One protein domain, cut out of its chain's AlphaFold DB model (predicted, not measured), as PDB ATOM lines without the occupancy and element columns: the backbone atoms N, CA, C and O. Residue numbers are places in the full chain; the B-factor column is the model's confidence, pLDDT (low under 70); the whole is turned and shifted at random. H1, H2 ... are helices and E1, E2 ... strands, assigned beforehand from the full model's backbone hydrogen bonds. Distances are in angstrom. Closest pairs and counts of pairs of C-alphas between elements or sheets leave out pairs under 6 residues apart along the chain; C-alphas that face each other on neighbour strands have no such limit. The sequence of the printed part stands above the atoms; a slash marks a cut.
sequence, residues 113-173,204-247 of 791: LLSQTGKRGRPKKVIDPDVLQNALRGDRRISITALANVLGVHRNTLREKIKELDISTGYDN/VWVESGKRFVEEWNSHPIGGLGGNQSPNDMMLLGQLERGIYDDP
ATOM      1  N   LEU A 113       5.579 -18.071  -2.840       95.44
ATOM      2  CA  LEU A 113       4.452 -18.066  -3.770       95.44
ATOM      3  C   LEU A 113       3.340 -17.097  -3.320       95.44
ATOM      4  O   LEU A 113       2.966 -17.022  -2.143       95.44
ATOM      5  N   LEU A 114       2.744 -16.367  -4.268       94.44
ATOM      6  CA  LEU A 114       1.611 -15.467  -4.013       94.44
ATOM      7  C   LEU A 114       0.266 -16.167  -4.254       94.44
ATOM      8  O   LEU A 114      -0.298 -16.127  -5.345       94.44
ATOM      9  N   SER A 115      -0.311 -16.741  -3.197       93.50
ATOM     10  CA  SER A 115      -1.642 -17.351  -3.250       93.50
ATOM     11  C   SER A 115      -2.750 -16.286  -3.256       93.50
ATOM     12  O   SER A 115      -2.957 -15.545  -2.283       93.50
ATOM     13  N   GLN A 116      -3.498 -16.216  -4.359       92.19
ATOM     14  CA  GLN A 116      -4.713 -15.407  -4.458       92.19
ATOM     15  C   GLN A 116      -5.901 -16.170  -3.858       92.19
ATOM     16  O   GLN A 116      -6.302 -17.218  -4.349       92.19
ATOM     17  N   THR A 117      -6.502 -15.630  -2.796       90.31
ATOM     18  CA  THR A 117      -7.568 -16.312  -2.031       90.31
ATOM     19  C   THR A 117      -8.989 -16.007  -2.522       90.31
ATOM     20  O   THR A 117      -9.959 -16.341  -1.841       90.31
ATOM     21  N   GLY A 118      -9.137 -15.292  -3.644       92.06
ATOM     22  CA  GLY A 118     -10.421 -14.797  -4.165       92.06
ATOM     23  C   GLY A 118     -11.113 -13.722  -3.306       92.06
ATOM     24  O   GLY A 118     -12.130 -13.168  -3.713       92.06
ATOM     25  N   LYS A 119     -10.577 -13.395  -2.122       92.38
ATOM     26  CA  LYS A 119     -11.121 -12.384  -1.202       92.38
ATOM     27  C   LYS A 119     -10.420 -11.038  -1.400       92.38
ATOM     28  O   LYS A 119      -9.218 -10.984  -1.647       92.38
ATOM     29  N   ARG A 120     -11.160  -9.934  -1.241       91.00
ATOM     30  CA  ARG A 120     -10.626  -8.564  -1.349       91.00
ATOM     31  C   ARG A 120      -9.569  -8.311  -0.262       91.00
ATOM     32  O   ARG A 120      -9.912  -8.178   0.908       91.00
ATOM     33  N   GLY A 121      -8.300  -8.219  -0.655       92.31
ATOM     34  CA  GLY A 121      -7.164  -7.997   0.243       92.31
ATOM     35  C   GLY A 121      -5.818  -8.144  -0.473       92.31
ATOM     36  O   GLY A 121      -5.773  -8.392  -1.676       92.31
ATOM     37  N   ARG A 122      -4.710  -7.999   0.265       88.88
ATOM     38  CA  ARG A 122      -3.358  -8.300  -0.242       88.88
ATOM     39  C   ARG A 122      -3.222  -9.825  -0.442       88.88
ATOM     40  O   ARG A 122      -3.654 -10.552   0.455       88.88
ATOM     41  N   PRO A 123      -2.627 -10.321  -1.547       93.88
ATOM     42  CA  PRO A 123      -2.401 -11.757  -1.751       93.88
ATOM     43  C   PRO A 123      -1.646 -12.406  -0.581       93.88
ATOM     44  O   PRO A 123      -0.774 -11.775   0.027       93.88
ATOM     45  N   LYS A 124      -1.976 -13.664  -0.259       93.62
ATOM     46  CA  LYS A 124      -1.331 -14.396   0.839       93.62
ATOM     47  C   LYS A 124       0.025 -14.904   0.352       93.62
ATOM     48  O   LYS A 124       0.079 -15.739  -0.544       93.62
ATOM     49  N   LYS A 125       1.106 -14.432   0.972       96.19
ATOM     50  CA  LYS A 125       2.438 -15.025   0.812       96.19
ATOM     51  C   LYS A 125       2.442 -16.422   1.443       96.19
ATOM     52  O   LYS A 125       2.153 -16.558   2.635       96.19
ATOM     53  N   VAL A 126       2.718 -17.439   0.638       96.12
ATOM     54  CA  VAL A 126       2.928 -18.830   1.051       96.12
ATOM     55  C   VAL A 126       4.419 -19.087   0.913       96.12
ATOM     56  O   VAL A 126       4.959 -18.947  -0.172       96.12
ATOM     57  N   ILE A 127       5.077 -19.373   2.030       97.38
ATOM     58  CA  ILE A 127       6.507 -19.678   2.064       97.38
ATOM     59  C   ILE A 127       6.654 -21.187   1.879       97.38
ATOM     60  O   ILE A 127       5.860 -21.935   2.457       97.38
ATOM     61  N   ASP A 128       7.645 -21.599   1.100       96.81
ATOM     62  CA  ASP A 128       8.043 -22.996   0.949       96.81
ATOM     63  C   ASP A 128       8.411 -23.615   2.325       96.81
ATOM     64  O   ASP A 128       9.235 -23.039   3.051       96.81
ATOM     65  N   PRO A 129       7.784 -24.737   2.741       96.62
ATOM     66  CA  PRO A 129       8.108 -25.397   4.002       96.62
ATOM     67  C   PRO A 129       9.544 -25.927   4.060       96.62
ATOM     68  O   PRO A 129      10.140 -25.868   5.137       96.62
ATOM     69  N   ASP A 130      10.123 -26.378   2.948       95.81
ATOM     70  CA  ASP A 130      11.442 -27.024   2.933       95.81
ATOM     71  C   ASP A 130      12.549 -25.980   3.131       95.81
ATOM     72  O   ASP A 130      13.498 -26.185   3.893       95.81
ATOM     73  N   VAL A 131      12.360 -24.785   2.558       95.44
ATOM     74  CA  VAL A 131      13.196 -23.603   2.826       95.44
ATOM     75  C   VAL A 131      13.139 -23.210   4.305       95.44
ATOM     76  O   VAL A 131      14.171 -22.877   4.892       95.44
ATOM     77  N   LEU A 132      11.957 -23.261   4.933       96.50
ATOM     78  CA  LEU A 132      11.806 -22.946   6.357       96.50
ATOM     79  C   LEU A 132      12.435 -24.002   7.264       96.50
ATOM     80  O   LEU A 132      13.090 -23.625   8.234       96.50
ATOM     81  N   GLN A 133      12.268 -25.289   6.955       95.38
ATOM     82  CA  GLN A 133      12.913 -26.369   7.700       95.38
ATOM     83  C   GLN A 133      14.434 -26.260   7.584       95.38
ATOM     84  O   GLN A 133      15.110 -26.193   8.607       95.38
ATOM     85  N   ASN A 134      14.972 -26.139   6.366       94.38
ATOM     86  CA  ASN A 134      16.410 -26.010   6.138       94.38
ATOM     87  C   ASN A 134      16.990 -24.783   6.863       94.38
ATOM     88  O   ASN A 134      17.984 -24.920   7.570       94.38
ATOM     89  N   ALA A 135      16.355 -23.609   6.756       95.19
ATOM     90  CA  ALA A 135      16.831 -22.369   7.378       95.19
ATOM     91  C   ALA A 135      16.736 -22.336   8.917       95.19
ATOM     92  O   ALA A 135      17.366 -21.474   9.534       95.19
ATOM     93  N   LEU A 136      15.950 -23.229   9.529       94.69
ATOM     94  CA  LEU A 136      15.691 -23.274  10.974       94.69
ATOM     95  C   LEU A 136      16.131 -24.589  11.637       94.69
ATOM     96  O   LEU A 136      15.764 -24.828  12.787       94.69
ATOM     97  N   ARG A 137      16.933 -25.418  10.953       91.88
ATOM     98  CA  ARG A 137      17.639 -26.548  11.576       91.88
ATOM     99  C   ARG A 137      18.442 -26.068  12.795       91.88
ATOM    100  O   ARG A 137      19.008 -24.978  12.773       91.88
ATOM    101  N   GLY A 138      18.520 -26.892  13.845       88.88
ATOM    102  CA  GLY A 138      19.155 -26.531  15.124       88.88
ATOM    103  C   GLY A 138      20.669 -26.268  15.065       88.88
ATOM    104  O   GLY A 138      21.232 -25.695  15.999       88.88
ATOM    105  N   ASP A 139      21.325 -26.650  13.966       86.38
ATOM    106  CA  ASP A 139      22.726 -26.342  13.649       86.38
ATOM    107  C   ASP A 139      22.923 -24.904  13.117       86.38
ATOM    108  O   ASP A 139      23.992 -24.313  13.304       86.38
ATOM    109  N   ARG A 140      21.888 -24.302  12.517       91.56
ATOM    110  CA  ARG A 140      21.913 -22.948  11.944       91.56
ATOM    111  C   ARG A 140      21.645 -21.856  12.975       91.56
ATOM    112  O   ARG A 140      20.891 -22.022  13.933       91.56
ATOM    113  N   ARG A 141      22.218 -20.668  12.751       89.44
ATOM    114  CA  ARG A 141      22.062 -19.489  13.631       89.44
ATOM    115  C   ARG A 141      21.413 -18.302  12.922       89.44
ATOM    116  O   ARG A 141      21.569 -17.142  13.320       89.44
ATOM    117  N   ILE A 142      20.607 -18.587  11.901       94.00
ATOM    118  CA  ILE A 142      19.826 -17.588  11.170       94.00
ATOM    119  C   ILE A 142      18.745 -16.990  12.081       94.00
ATOM    120  O   ILE A 142      17.798 -17.648  12.506       94.00
ATOM    121  N   SER A 143      18.838 -15.686  12.354       94.50
ATOM    122  CA  SER A 143      17.777 -15.000  13.096       94.50
ATOM    123  C   SER A 143      16.488 -14.903  12.267       94.50
ATOM    124  O   SER A 143      16.522 -14.538  11.091       94.50
ATOM    125  N   ILE A 144      15.329 -15.093  12.913       95.88
ATOM    126  CA  ILE A 144      13.992 -14.919  12.304       95.88
ATOM    127  C   ILE A 144      13.862 -13.557  11.590       95.88
ATOM    128  O   ILE A 144      13.163 -13.443  10.591       95.88
ATOM    129  N   THR A 145      14.537 -12.510  12.078       95.81
ATOM    130  CA  THR A 145      14.533 -11.184  11.437       95.81
ATOM    131  C   THR A 145      15.315 -11.171  10.121       95.81
ATOM    132  O   THR A 145      14.846 -10.567   9.163       95.81
ATOM    133  N   ALA A 146      16.476 -11.830  10.058       94.56
ATOM    134  CA  ALA A 146      17.265 -11.938   8.829       94.56
ATOM    135  C   ALA A 146      16.505 -12.747   7.768       94.56
ATOM    136  O   ALA A 146      16.290 -12.250   6.666       94.56
ATOM    137  N   LEU A 147      15.990 -13.923   8.145       96.69
ATOM    138  CA  LEU A 147      15.189 -14.773   7.259       96.69
ATOM    139  C   LEU A 147      13.923 -14.057   6.755       96.69
ATOM    140  O   LEU A 147      13.607 -14.111   5.572       96.69
ATOM    141  N   ALA A 148      13.224 -13.318   7.627       96.81
ATOM    142  CA  ALA A 148      12.051 -12.534   7.234       96.81
ATOM    143  C   ALA A 148      12.379 -11.425   6.220       96.81
ATOM    144  O   ALA A 148      11.592 -11.195   5.302       96.81
ATOM    145  N   ASN A 149      13.525 -10.753   6.379       95.69
ATOM    146  CA  ASN A 149      13.968  -9.714   5.450       95.69
ATOM    147  C   ASN A 149      14.269 -10.299   4.064       95.69
ATOM    148  O   ASN A 149      13.760  -9.767   3.082       95.69
ATOM    149  N   VAL A 150      15.029 -11.401   3.997       95.06
ATOM    150  CA  VAL A 150      15.409 -12.050   2.729       95.06
ATOM    151  C   VAL A 150      14.182 -12.611   1.996       95.06
ATOM    152  O   VAL A 150      13.975 -12.309   0.828       95.06
ATOM    153  N   LEU A 151      13.271 -13.291   2.700       96.19
ATOM    154  CA  LEU A 151      11.991 -13.757   2.134       96.19
ATOM    155  C   LEU A 151      10.985 -12.609   1.841       96.19
ATOM    156  O   LEU A 151       9.859 -12.835   1.379       96.19
ATOM    157  N   GLY A 152      11.320 -11.356   2.173       95.38
ATOM    158  CA  GLY A 152      10.438 -10.198   2.009       95.38
ATOM    159  C   GLY A 152       9.088 -10.332   2.733       95.38
ATOM    160  O   GLY A 152       8.060  -9.854   2.229       95.38
ATOM    161  N   VAL A 153       9.047 -11.026   3.874       96.88
ATOM    162  CA  VAL A 153       7.850 -11.245   4.709       96.88
ATOM    163  C   VAL A 153       7.958 -10.490   6.029       96.88
ATOM    164  O   VAL A 153       9.038 -10.192   6.525       96.88
ATOM    165  N   HIS A 154       6.825 -10.190   6.664       96.44
ATOM    166  CA  HIS A 154       6.872  -9.649   8.018       96.44
ATOM    167  C   HIS A 154       7.179 -10.768   9.026       96.44
ATOM    168  O   HIS A 154       6.567 -11.834   8.984       96.44
ATOM    169  N   ARG A 155       8.064 -10.500   9.996       97.25
ATOM    170  CA  ARG A 155       8.495 -11.456  11.039       97.25
ATOM    171  C   ARG A 155       7.360 -12.174  11.788       97.25
ATOM    172  O   ARG A 155       7.558 -13.290  12.252       97.25
ATOM    173  N   ASN A 156       6.180 -11.558  11.919       96.75
ATOM    174  CA  ASN A 156       5.025 -12.213  12.550       96.75
ATOM    175  C   ASN A 156       4.416 -13.284  11.634       96.75
ATOM    176  O   ASN A 156       4.132 -14.371  12.110       96.75
ATOM    177  N   THR A 157       4.298 -13.012  10.330       96.00
ATOM    178  CA  THR A 157       3.836 -13.986   9.328       96.00
ATOM    179  C   THR A 157       4.785 -15.180   9.252       96.00
ATOM    180  O   THR A 157       4.339 -16.317   9.163       96.00
ATOM    181  N   LEU A 158       6.095 -14.927   9.361       97.31
ATOM    182  CA  LEU A 158       7.099 -15.985   9.455       97.31
ATOM    183  C   LEU A 158       6.903 -16.837  10.724       97.31
ATOM    184  O   LEU A 158       6.847 -18.054  10.629       97.31
ATOM    185  N   ARG A 159       6.706 -16.221  11.900       97.19
ATOM    186  CA  ARG A 159       6.411 -16.944  13.157       97.19
ATOM    187  C   ARG A 159       5.105 -17.739  13.122       97.19
ATOM    188  O   ARG A 159       5.059 -18.841  13.658       97.19
ATOM    189  N   GLU A 160       4.058 -17.190  12.515       96.38
ATOM    190  CA  GLU A 160       2.797 -17.903  12.287       96.38
ATOM    191  C   GLU A 160       3.030 -19.137  11.413       96.38
ATOM    192  O   GLU A 160       2.523 -20.203  11.746       96.38
ATOM    193  N   LYS A 161       3.863 -19.030  10.367       96.69
ATOM    194  CA  LYS A 161       4.215 -20.158   9.497       96.69
ATOM    195  C   LYS A 161       5.106 -21.212  10.146       96.69
ATOM    196  O   LYS A 161       4.818 -22.390   9.985       96.69
ATOM    197  N   ILE A 162       6.098 -20.809  10.935       96.94
ATOM    198  CA  ILE A 162       6.909 -21.724  11.760       96.94
ATOM    199  C   ILE A 162       6.000 -22.550  12.684       96.94
ATOM    200  O   ILE A 162       6.148 -23.763  12.771       96.94
ATOM    201  N   LYS A 163       5.003 -21.904  13.307       96.56
ATOM    202  CA  LYS A 163       4.015 -22.570  14.167       96.56
ATOM    203  C   LYS A 163       3.001 -23.430  13.393       96.56
ATOM    204  O   LYS A 163       2.556 -24.442  13.915       96.56
ATOM    205  N   GLU A 164       2.604 -23.029  12.185       96.38
ATOM    206  CA  GLU A 164       1.690 -23.795  11.314       96.38
ATOM    207  C   GLU A 164       2.335 -25.097  10.804       96.38
ATOM    208  O   GLU A 164       1.623 -26.061  10.549       96.38
ATOM    209  N   LEU A 165       3.668 -25.119  10.680       96.31
ATOM    210  CA  LEU A 165       4.473 -26.261  10.225       96.31
ATOM    211  C   LEU A 165       5.104 -27.082  11.369       96.31
ATOM    212  O   LEU A 165       5.863 -28.002  11.090       96.31
ATOM    213  N   ASP A 166       4.824 -26.731  12.629       95.69
ATOM    214  CA  ASP A 166       5.395 -27.338  13.847       95.69
ATOM    215  C   ASP A 166       6.939 -27.424  13.869       95.69
ATOM    216  O   ASP A 166       7.537 -28.338  14.433       95.69
ATOM    217  N   ILE A 167       7.613 -26.442  13.255       94.69
ATOM    218  CA  ILE A 167       9.079 -26.386  13.219       94.69
ATOM    219  C   ILE A 167       9.579 -25.912  14.590       94.69
ATOM    220  O   ILE A 167       9.502 -24.723  14.922       94.69
ATOM    221  N   SER A 168      10.109 -26.842  15.386       88.88
ATOM    222  CA  SER A 168      10.784 -26.522  16.644       88.88
ATOM    223  C   SER A 168      12.033 -25.684  16.375       88.88
ATOM    224  O   SER A 168      12.979 -26.143  15.748       88.88
ATOM    225  N   THR A 169      12.058 -24.450  16.887       85.12
ATOM    226  CA  THR A 169      13.264 -23.600  16.904       85.12
ATOM    227  C   THR A 169      13.996 -23.673  18.252       85.12
ATOM    228  O   THR A 169      14.677 -22.720  18.641       85.12
ATOM    229  N   GLY A 170      13.744 -24.723  19.036       80.19
ATOM    230  CA  GLY A 170      14.524 -25.031  20.231       80.19
ATOM    231  C   GLY A 170      15.840 -25.701  19.848       80.19
ATOM    232  O   GLY A 170      15.960 -26.253  18.761       80.19
ATOM    233  N   TYR A 171      16.815 -25.680  20.755       75.62
ATOM    234  CA  TYR A 171      17.850 -26.712  20.709       75.62
ATOM    235  C   TYR A 171      17.178 -28.049  21.008       75.62
ATOM    236  O   TYR A 171      16.312 -28.098  21.889       75.62
ATOM    237  N   ASP A 172      17.582 -29.108  20.313       74.12
ATOM    238  CA  ASP A 172      17.203 -30.458  20.706       74.12
ATOM    239  C   ASP A 172      17.639 -30.684  22.159       74.12
ATOM    240  O   ASP A 172      18.747 -30.312  22.564       74.12
ATOM    241  N   ASN A 173      16.743 -31.250  22.969       77.44
ATOM    242  CA  ASN A 173      17.114 -31.690  24.305       77.44
ATOM    243  C   ASN A 173      18.027 -32.906  24.125       77.44
ATOM    244  O   ASN A 173      17.512 -34.007  23.962       77.44
ATOM    245  N   VAL A 204      41.643 -41.526   7.399       73.56
ATOM    246  CA  VAL A 204      41.467 -40.718   8.617       73.56
ATOM    247  C   VAL A 204      41.674 -39.232   8.325       73.56
ATOM    248  O   VAL A 204      40.933 -38.421   8.870       73.56
ATOM    249  N   TRP A 205      42.600 -38.848   7.444       73.00
ATOM    250  CA  TRP A 205      42.777 -37.453   7.034       73.00
ATOM    251  C   TRP A 205      41.584 -36.935   6.221       73.00
ATOM    252  O   TRP A 205      41.118 -35.832   6.492       73.00
ATOM    253  N   VAL A 206      41.028 -37.734   5.305       76.19
ATOM    254  CA  VAL A 206      39.816 -37.376   4.546       76.19
ATOM    255  C   VAL A 206      38.592 -37.262   5.464       76.19
ATOM    256  O   VAL A 206      37.864 -36.277   5.386       76.19
ATOM    257  N   GLU A 207      38.370 -38.223   6.364       79.88
ATOM    258  CA  GLU A 207      37.275 -38.183   7.348       79.88
ATOM    259  C   GLU A 207      37.430 -37.004   8.326       79.88
ATOM    260  O   GLU A 207      36.465 -36.282   8.585       79.88
ATOM    261  N   SER A 208      38.646 -36.755   8.830       76.19
ATOM    262  CA  SER A 208      38.923 -35.624   9.733       76.19
ATOM    263  C   SER A 208      38.792 -34.282   9.017       76.19
ATOM    264  O   SER A 208      38.277 -33.332   9.602       76.19
ATOM    265  N   GLY A 209      39.218 -34.207   7.753       82.88
ATOM    266  CA  GLY A 209      39.079 -33.033   6.896       82.88
ATOM    267  C   GLY A 209      37.617 -32.709   6.607       82.88
ATOM    268  O   GLY A 209      37.195 -31.578   6.832       82.88
ATOM    269  N   LYS A 210      36.813 -33.706   6.210       79.88
ATOM    270  CA  LYS A 210      35.359 -33.552   6.019       79.88
ATOM    271  C   LYS A 210      34.678 -33.062   7.295       79.88
ATOM    272  O   LYS A 210      34.011 -32.032   7.263       79.88
ATOM    273  N   ARG A 211      34.938 -33.713   8.437       81.38
ATOM    274  CA  ARG A 211      34.382 -33.299   9.737       81.38
ATOM    275  C   ARG A 211      34.831 -31.893  10.154       81.38
ATOM    276  O   ARG A 211      34.025 -31.141  10.691       81.38
ATOM    277  N   PHE A 212      36.085 -31.517   9.892       85.44
ATOM    278  CA  PHE A 212      36.571 -30.157  10.140       85.44
ATOM    279  C   PHE A 212      35.855 -29.125   9.259       85.44
ATOM    280  O   PHE A 212      35.446 -28.088   9.769       85.44
ATOM    281  N   VAL A 213      35.659 -29.409   7.968       86.00
ATOM    282  CA  VAL A 213      34.924 -28.530   7.043       86.00
ATOM    283  C   VAL A 213      33.454 -28.398   7.456       86.00
ATOM    284  O   VAL A 213      32.931 -27.286   7.475       86.00
ATOM    285  N   GLU A 214      32.797 -29.489   7.854       85.94
ATOM    286  CA  GLU A 214      31.425 -29.479   8.385       85.94
ATOM    287  C   GLU A 214      31.303 -28.649   9.675       85.94
ATOM    288  O   GLU A 214      30.410 -27.801   9.789       85.94
ATOM    289  N   GLU A 215      32.215 -28.848  10.635       85.50
ATOM    290  CA  GLU A 215      32.237 -28.101  11.897       85.50
ATOM    291  C   GLU A 215      32.553 -26.617  11.660       85.50
ATOM    292  O   GLU A 215      31.862 -25.754  12.201       85.50
ATOM    293  N   TRP A 216      33.530 -26.307  10.803       90.50
ATOM    294  CA  TRP A 216      33.901 -24.942  10.419       90.50
ATOM    295  C   TRP A 216      32.761 -24.210   9.706       90.50
ATOM    296  O   TRP A 216      32.407 -23.094  10.091       90.50
ATOM    297  N   ASN A 217      32.122 -24.853   8.725       90.12
ATOM    298  CA  ASN A 217      31.000 -24.271   7.989       90.12
ATOM    299  C   ASN A 217      29.740 -24.108   8.850       90.12
ATOM    300  O   ASN A 217      28.872 -23.298   8.517       90.12
ATOM    301  N   SER A 218      29.664 -24.814   9.980       89.56
ATOM    302  CA  SER A 218      28.637 -24.645  11.016       89.56
ATOM    303  C   SER A 218      29.066 -23.683  12.139       89.56
ATOM    304  O   SER A 218      28.233 -23.252  12.941       89.56
ATOM    305  N   HIS A 219      30.344 -23.293  12.206       88.12
ATOM    306  CA  HIS A 219      30.865 -22.445  13.272       88.12
ATOM    307  C   HIS A 219      30.470 -20.972  13.060       88.12
ATOM    308  O   HIS A 219      30.699 -20.416  11.986       88.12
ATOM    309  N   PRO A 220      29.906 -20.285  14.071       89.88
ATOM    310  CA  PRO A 220      29.533 -18.878  13.948       89.88
ATOM    311  C   PRO A 220      30.763 -17.970  13.844       89.88
ATOM    312  O   PRO A 220      31.569 -17.894  14.775       89.88
ATOM    313  N   ILE A 221      30.861 -17.194  12.766       90.19
ATOM    314  CA  ILE A 221      31.941 -16.221  12.593       90.19
ATOM    315  C   ILE A 221      31.580 -14.924  13.333       90.19
ATOM    316  O   ILE A 221      30.555 -14.280  13.088       90.19
ATOM    317  N   GLY A 222      32.435 -14.541  14.283       84.56
ATOM    318  CA  GLY A 222      32.295 -13.294  15.034       84.56
ATOM    319  C   GLY A 222      32.622 -12.055  14.191       84.56
ATOM    320  O   GLY A 222      33.396 -12.116  13.242       84.56
ATOM    321  N   GLY A 223      32.069 -10.900  14.570       83.62
ATOM    322  CA  GLY A 223      32.324  -9.620  13.894       83.62
ATOM    323  C   GLY A 223      31.168  -9.185  12.991       83.62
ATOM    324  O   GLY A 223      30.008  -9.248  13.401       83.62
ATOM    325  N   LEU A 224      31.482  -8.703  11.783       71.38
ATOM    326  CA  LEU A 224      30.499  -8.123  10.853       71.38
ATOM    327  C   LEU A 224      29.416  -9.122  10.406       71.38
ATOM    328  O   LEU A 224      28.276  -8.709  10.207       71.38
ATOM    329  N   GLY A 225      29.735 -10.422  10.345       72.69
ATOM    330  CA  GLY A 225      28.793 -11.507  10.030       72.69
ATOM    331  C   GLY A 225      27.761 -11.822  11.124       72.69
ATOM    332  O   GLY A 225      27.013 -12.783  11.007       72.69
ATOM    333  N   GLY A 226      27.704 -11.063  12.225       83.00
ATOM    334  CA  GLY A 226      26.595 -11.151  13.187       83.00
ATOM    335  C   GLY A 226      26.472 -12.472  13.966       83.00
ATOM    336  O   GLY A 226      25.409 -12.723  14.537       83.00
ATOM    337  N   ASN A 227      27.541 -13.276  14.041       89.00
ATOM    338  CA  ASN A 227      27.564 -14.661  14.546       89.00
ATOM    339  C   ASN A 227      26.815 -15.680  13.663       89.00
ATOM    340  O   ASN A 227      26.338 -16.693  14.179       89.00
ATOM    341  N   GLN A 228      26.708 -15.419  12.361       90.94
ATOM    342  CA  GLN A 228      26.252 -16.388  11.363       90.94
ATOM    343  C   GLN A 228      27.404 -17.327  10.986       90.94
ATOM    344  O   GLN A 228      28.570 -16.920  10.996       90.94
ATOM    345  N   SER A 229      27.096 -18.586  10.686       94.31
ATOM    346  CA  SER A 229      28.075 -19.532  10.137       94.31
ATOM    347  C   SER A 229      28.274 -19.338   8.623       94.31
ATOM    348  O   SER A 229      27.439 -18.692   7.981       94.31
ATOM    349  N   PRO A 230      29.337 -19.890   8.006       94.19
ATOM    350  CA  PRO A 230      29.449 -19.954   6.547       94.19
ATOM    351  C   PRO A 230      28.207 -20.556   5.876       94.19
ATOM    352  O   PRO A 230      27.690 -19.966   4.930       94.19
ATOM    353  N   ASN A 231      27.651 -21.643   6.424       94.00
ATOM    354  CA  ASN A 231      26.416 -22.261   5.927       94.00
ATOM    355  C   ASN A 231      25.197 -21.327   6.028       94.00
ATOM    356  O   ASN A 231      24.336 -21.347   5.144       94.00
ATOM    357  N   ASP A 232      25.098 -20.517   7.087       94.44
ATOM    358  CA  ASP A 232      24.035 -19.515   7.246       94.44
ATOM    359  C   ASP A 232      24.165 -18.384   6.217       94.44
ATOM    360  O   ASP A 232      23.168 -17.966   5.625       94.44
ATOM    361  N   MET A 233      25.387 -17.883   6.008       93.31
ATOM    362  CA  MET A 233      25.668 -16.818   5.040       93.31
ATOM    363  C   MET A 233      25.449 -17.299   3.602       93.31
ATOM    364  O   MET A 233      24.842 -16.574   2.818       93.31
ATOM    365  N   MET A 234      25.865 -18.528   3.282       93.38
ATOM    366  CA  MET A 234      25.619 -19.163   1.987       93.38
ATOM    367  C   MET A 234      24.119 -19.304   1.715       93.38
ATOM    368  O   MET A 234      23.657 -18.843   0.676       93.38
ATOM    369  N   LEU A 235      23.341 -19.851   2.660       94.19
ATOM    370  CA  LEU A 235      21.894 -20.007   2.474       94.19
ATOM    371  C   LEU A 235      21.189 -18.650   2.325       94.19
ATOM    372  O   LEU A 235      20.333 -18.494   1.461       94.19
ATOM    373  N   LEU A 236      21.543 -17.643   3.128       93.12
ATOM    374  CA  LEU A 236      20.958 -16.305   2.976       93.12
ATOM    375  C   LEU A 236      21.359 -15.646   1.649       93.12
ATOM    376  O   LEU A 236      20.520 -14.985   1.044       93.12
ATOM    377  N   GLY A 237      22.588 -15.868   1.178       91.56
ATOM    378  CA  GLY A 237      23.046 -15.436  -0.143       91.56
ATOM    379  C   GLY A 237      22.272 -16.109  -1.279       91.56
ATOM    380  O   GLY A 237      21.781 -15.412  -2.160       91.56
ATOM    381  N   GLN A 238      22.078 -17.430  -1.213       92.50
ATOM    382  CA  GLN A 238      21.272 -18.201  -2.170       92.50
ATOM    383  C   GLN A 238      19.805 -17.746  -2.196       92.50
ATOM    384  O   GLN A 238      19.195 -17.658  -3.258       92.50
ATOM    385  N   LEU A 239      19.236 -17.407  -1.036       91.62
ATOM    386  CA  LEU A 239      17.865 -16.901  -0.928       91.62
ATOM    387  C   LEU A 239      17.715 -15.435  -1.379       91.62
ATOM    388  O   LEU A 239      16.635 -15.053  -1.823       91.62
ATOM    389  N   GLU A 240      18.756 -14.604  -1.249       90.81
ATOM    390  CA  GLU A 240      18.740 -13.187  -1.659       90.81
ATOM    391  C   GLU A 240      19.092 -12.996  -3.143       90.81
ATOM    392  O   GLU A 240      18.523 -12.124  -3.800       90.81
ATOM    393  N   ARG A 241      20.043 -13.782  -3.661       88.88
ATOM    394  CA  ARG A 241      20.659 -13.591  -4.986       88.88
ATOM    395  C   ARG A 241      20.413 -14.737  -5.960       88.88
ATOM    396  O   ARG A 241      20.659 -14.551  -7.143       88.88
ATOM    397  N   GLY A 242      19.908 -15.870  -5.480       89.50
ATOM    398  CA  GLY A 242      19.738 -17.099  -6.247       89.50
ATOM    399  C   GLY A 242      20.877 -18.093  -6.071       89.50
ATOM    400  O   GLY A 242      21.941 -17.782  -5.531       89.50
ATOM    401  N   ILE A 243      20.613 -19.318  -6.508       87.81
ATOM    402  CA  ILE A 243      21.588 -20.399  -6.585       87.81
ATOM    403  C   ILE A 243      22.285 -20.260  -7.938       87.81
ATOM    404  O   ILE A 243      21.612 -20.179  -8.966       87.81
ATOM    405  N   TYR A 244      23.615 -20.209  -7.929       82.00
ATOM    406  CA  TYR A 244      24.389 -20.370  -9.153       82.00
ATOM    407  C   TYR A 244      24.255 -21.827  -9.594       82.00
ATOM    408  O   TYR A 244      24.552 -22.729  -8.814       82.00
ATOM    409  N   ASP A 245      23.777 -22.025 -10.814       78.50
ATOM    410  CA  ASP A 245      23.883 -23.279 -11.546       78.50
ATOM    411  C   ASP A 245      25.367 -23.433 -11.898       78.50
ATOM    412  O   ASP A 245      25.857 -22.841 -12.865       78.50
ATOM    413  N   ASP A 246      26.117 -24.087 -11.007       78.44
ATOM    414  CA  ASP A 246      27.529 -24.366 -11.233       78.44
ATOM    415  C   ASP A 246      27.608 -25.431 -12.332       78.44
ATOM    416  O   ASP A 246      27.158 -26.558 -12.110       78.44
ATOM    417  N   PRO A 247      28.156 -25.124 -13.525       71.50
ATOM    418  CA  PRO A 247      28.248 -26.115 -14.591       71.50
ATOM    419  C   PRO A 247      29.027 -27.363 -14.142       71.50
ATOM    420  O   PRO A 247      28.749 -28.456 -14.641       71.50
TER     421      PRO A 247
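Overview. This is residues 113 to 173 and 204 to 247 of the 791 residues of an uncharacterized protein of Hypholoma sublateritium (strain FD-334 SS-4) (UniProt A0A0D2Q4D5). Picture a loose cluster of four short helices, H1, H2, H3 and H5, crossing one another at steep angles, with the strand hairpin E1 and E2 at one end and the helix H4 as an arm at the other. H2 packs on both H3 and H5, H1 lies close to these three, and residues 204 to 213 of H4 stick out free. The printed part has 105 residues, with two antiparallel strands and then five helices in the order E1, E2, H1, H2, H3, H4, H5; the class is mostly helix. The whole is loose, with a radius of gyration of the C-alphas of 16.5 A and spans of 61 by 41 by 27 A.

Arrangement. Start with E1, residues 113 to 115, and E2, residues 124 to 127, an antiparallel hairpin at 146 degrees; look for N 113 and O 126, 2.9 A apart, and N 126 and O 113, 2.8 A apart, both within hydrogen-bond range. Next comes H1, residues 129 to 135, after a tight link. H2, residues 144 to 150, is close to H1 but not clearly touching, the closest C-alphas being those of Ala 135 and Leu 147, 7.8 A apart. H3, residues 155 to 164, touches H2 at a steep tilt of 69 degrees, only just short of about perpendicular, and runs the opposite way; their closest C-alphas, of Ala 148 and Arg 155, are 5.3 A apart. H1 and H3 are close but not clearly touching, with the C-alphas of Leu 132 and Ile 162 closest at 7.4 A. Beyond the cut, H4, residues 204 to 218, touches H5, residues 230 to 241, with residues 216 to 218 alone; the C-alphas of Asn 217 and Pro 230 are closest, at 4.8 A, and the steep tilt is 56 degrees, the same way. H5 touches H2 with residues 236 to 240 alone, closest at the C-alphas of Val 150 and Glu 240, 5.6 A, at a steep tilt of 40 degrees, the same way. H3 and H5 are apart. In H1, H2, H3, H4 and H5 every O i to N i+4 pair is within hydrogen-bond range.

Along the chain. Find C-alpha 113 at (4.452, -18.066, -3.770), where E1 begins; E1 spans 6.2 A and E2 9.5 A. H1 spans 9.8 A, H2 10.1 A and H3 14.1 A. Find C-alpha 204 at (41.467, -40.718, 8.617); from there H4 runs 20.7 A. H5 runs 15.8 A to C-alpha 241 at (20.659, -13.591, -4.986).

Size, cuts and confidence. The C-alphas farthest apart, of Arg 120 and Val 204, are 62.0 A apart. Residues 174 to 203 are not printed, and C-alphas 173 and 204 are 30.3 A apart across that cut. The link from H4 to H5 is long, with 11 residues. The mean pLDDT of the printed part is 90.1, and no printed residue is under 70.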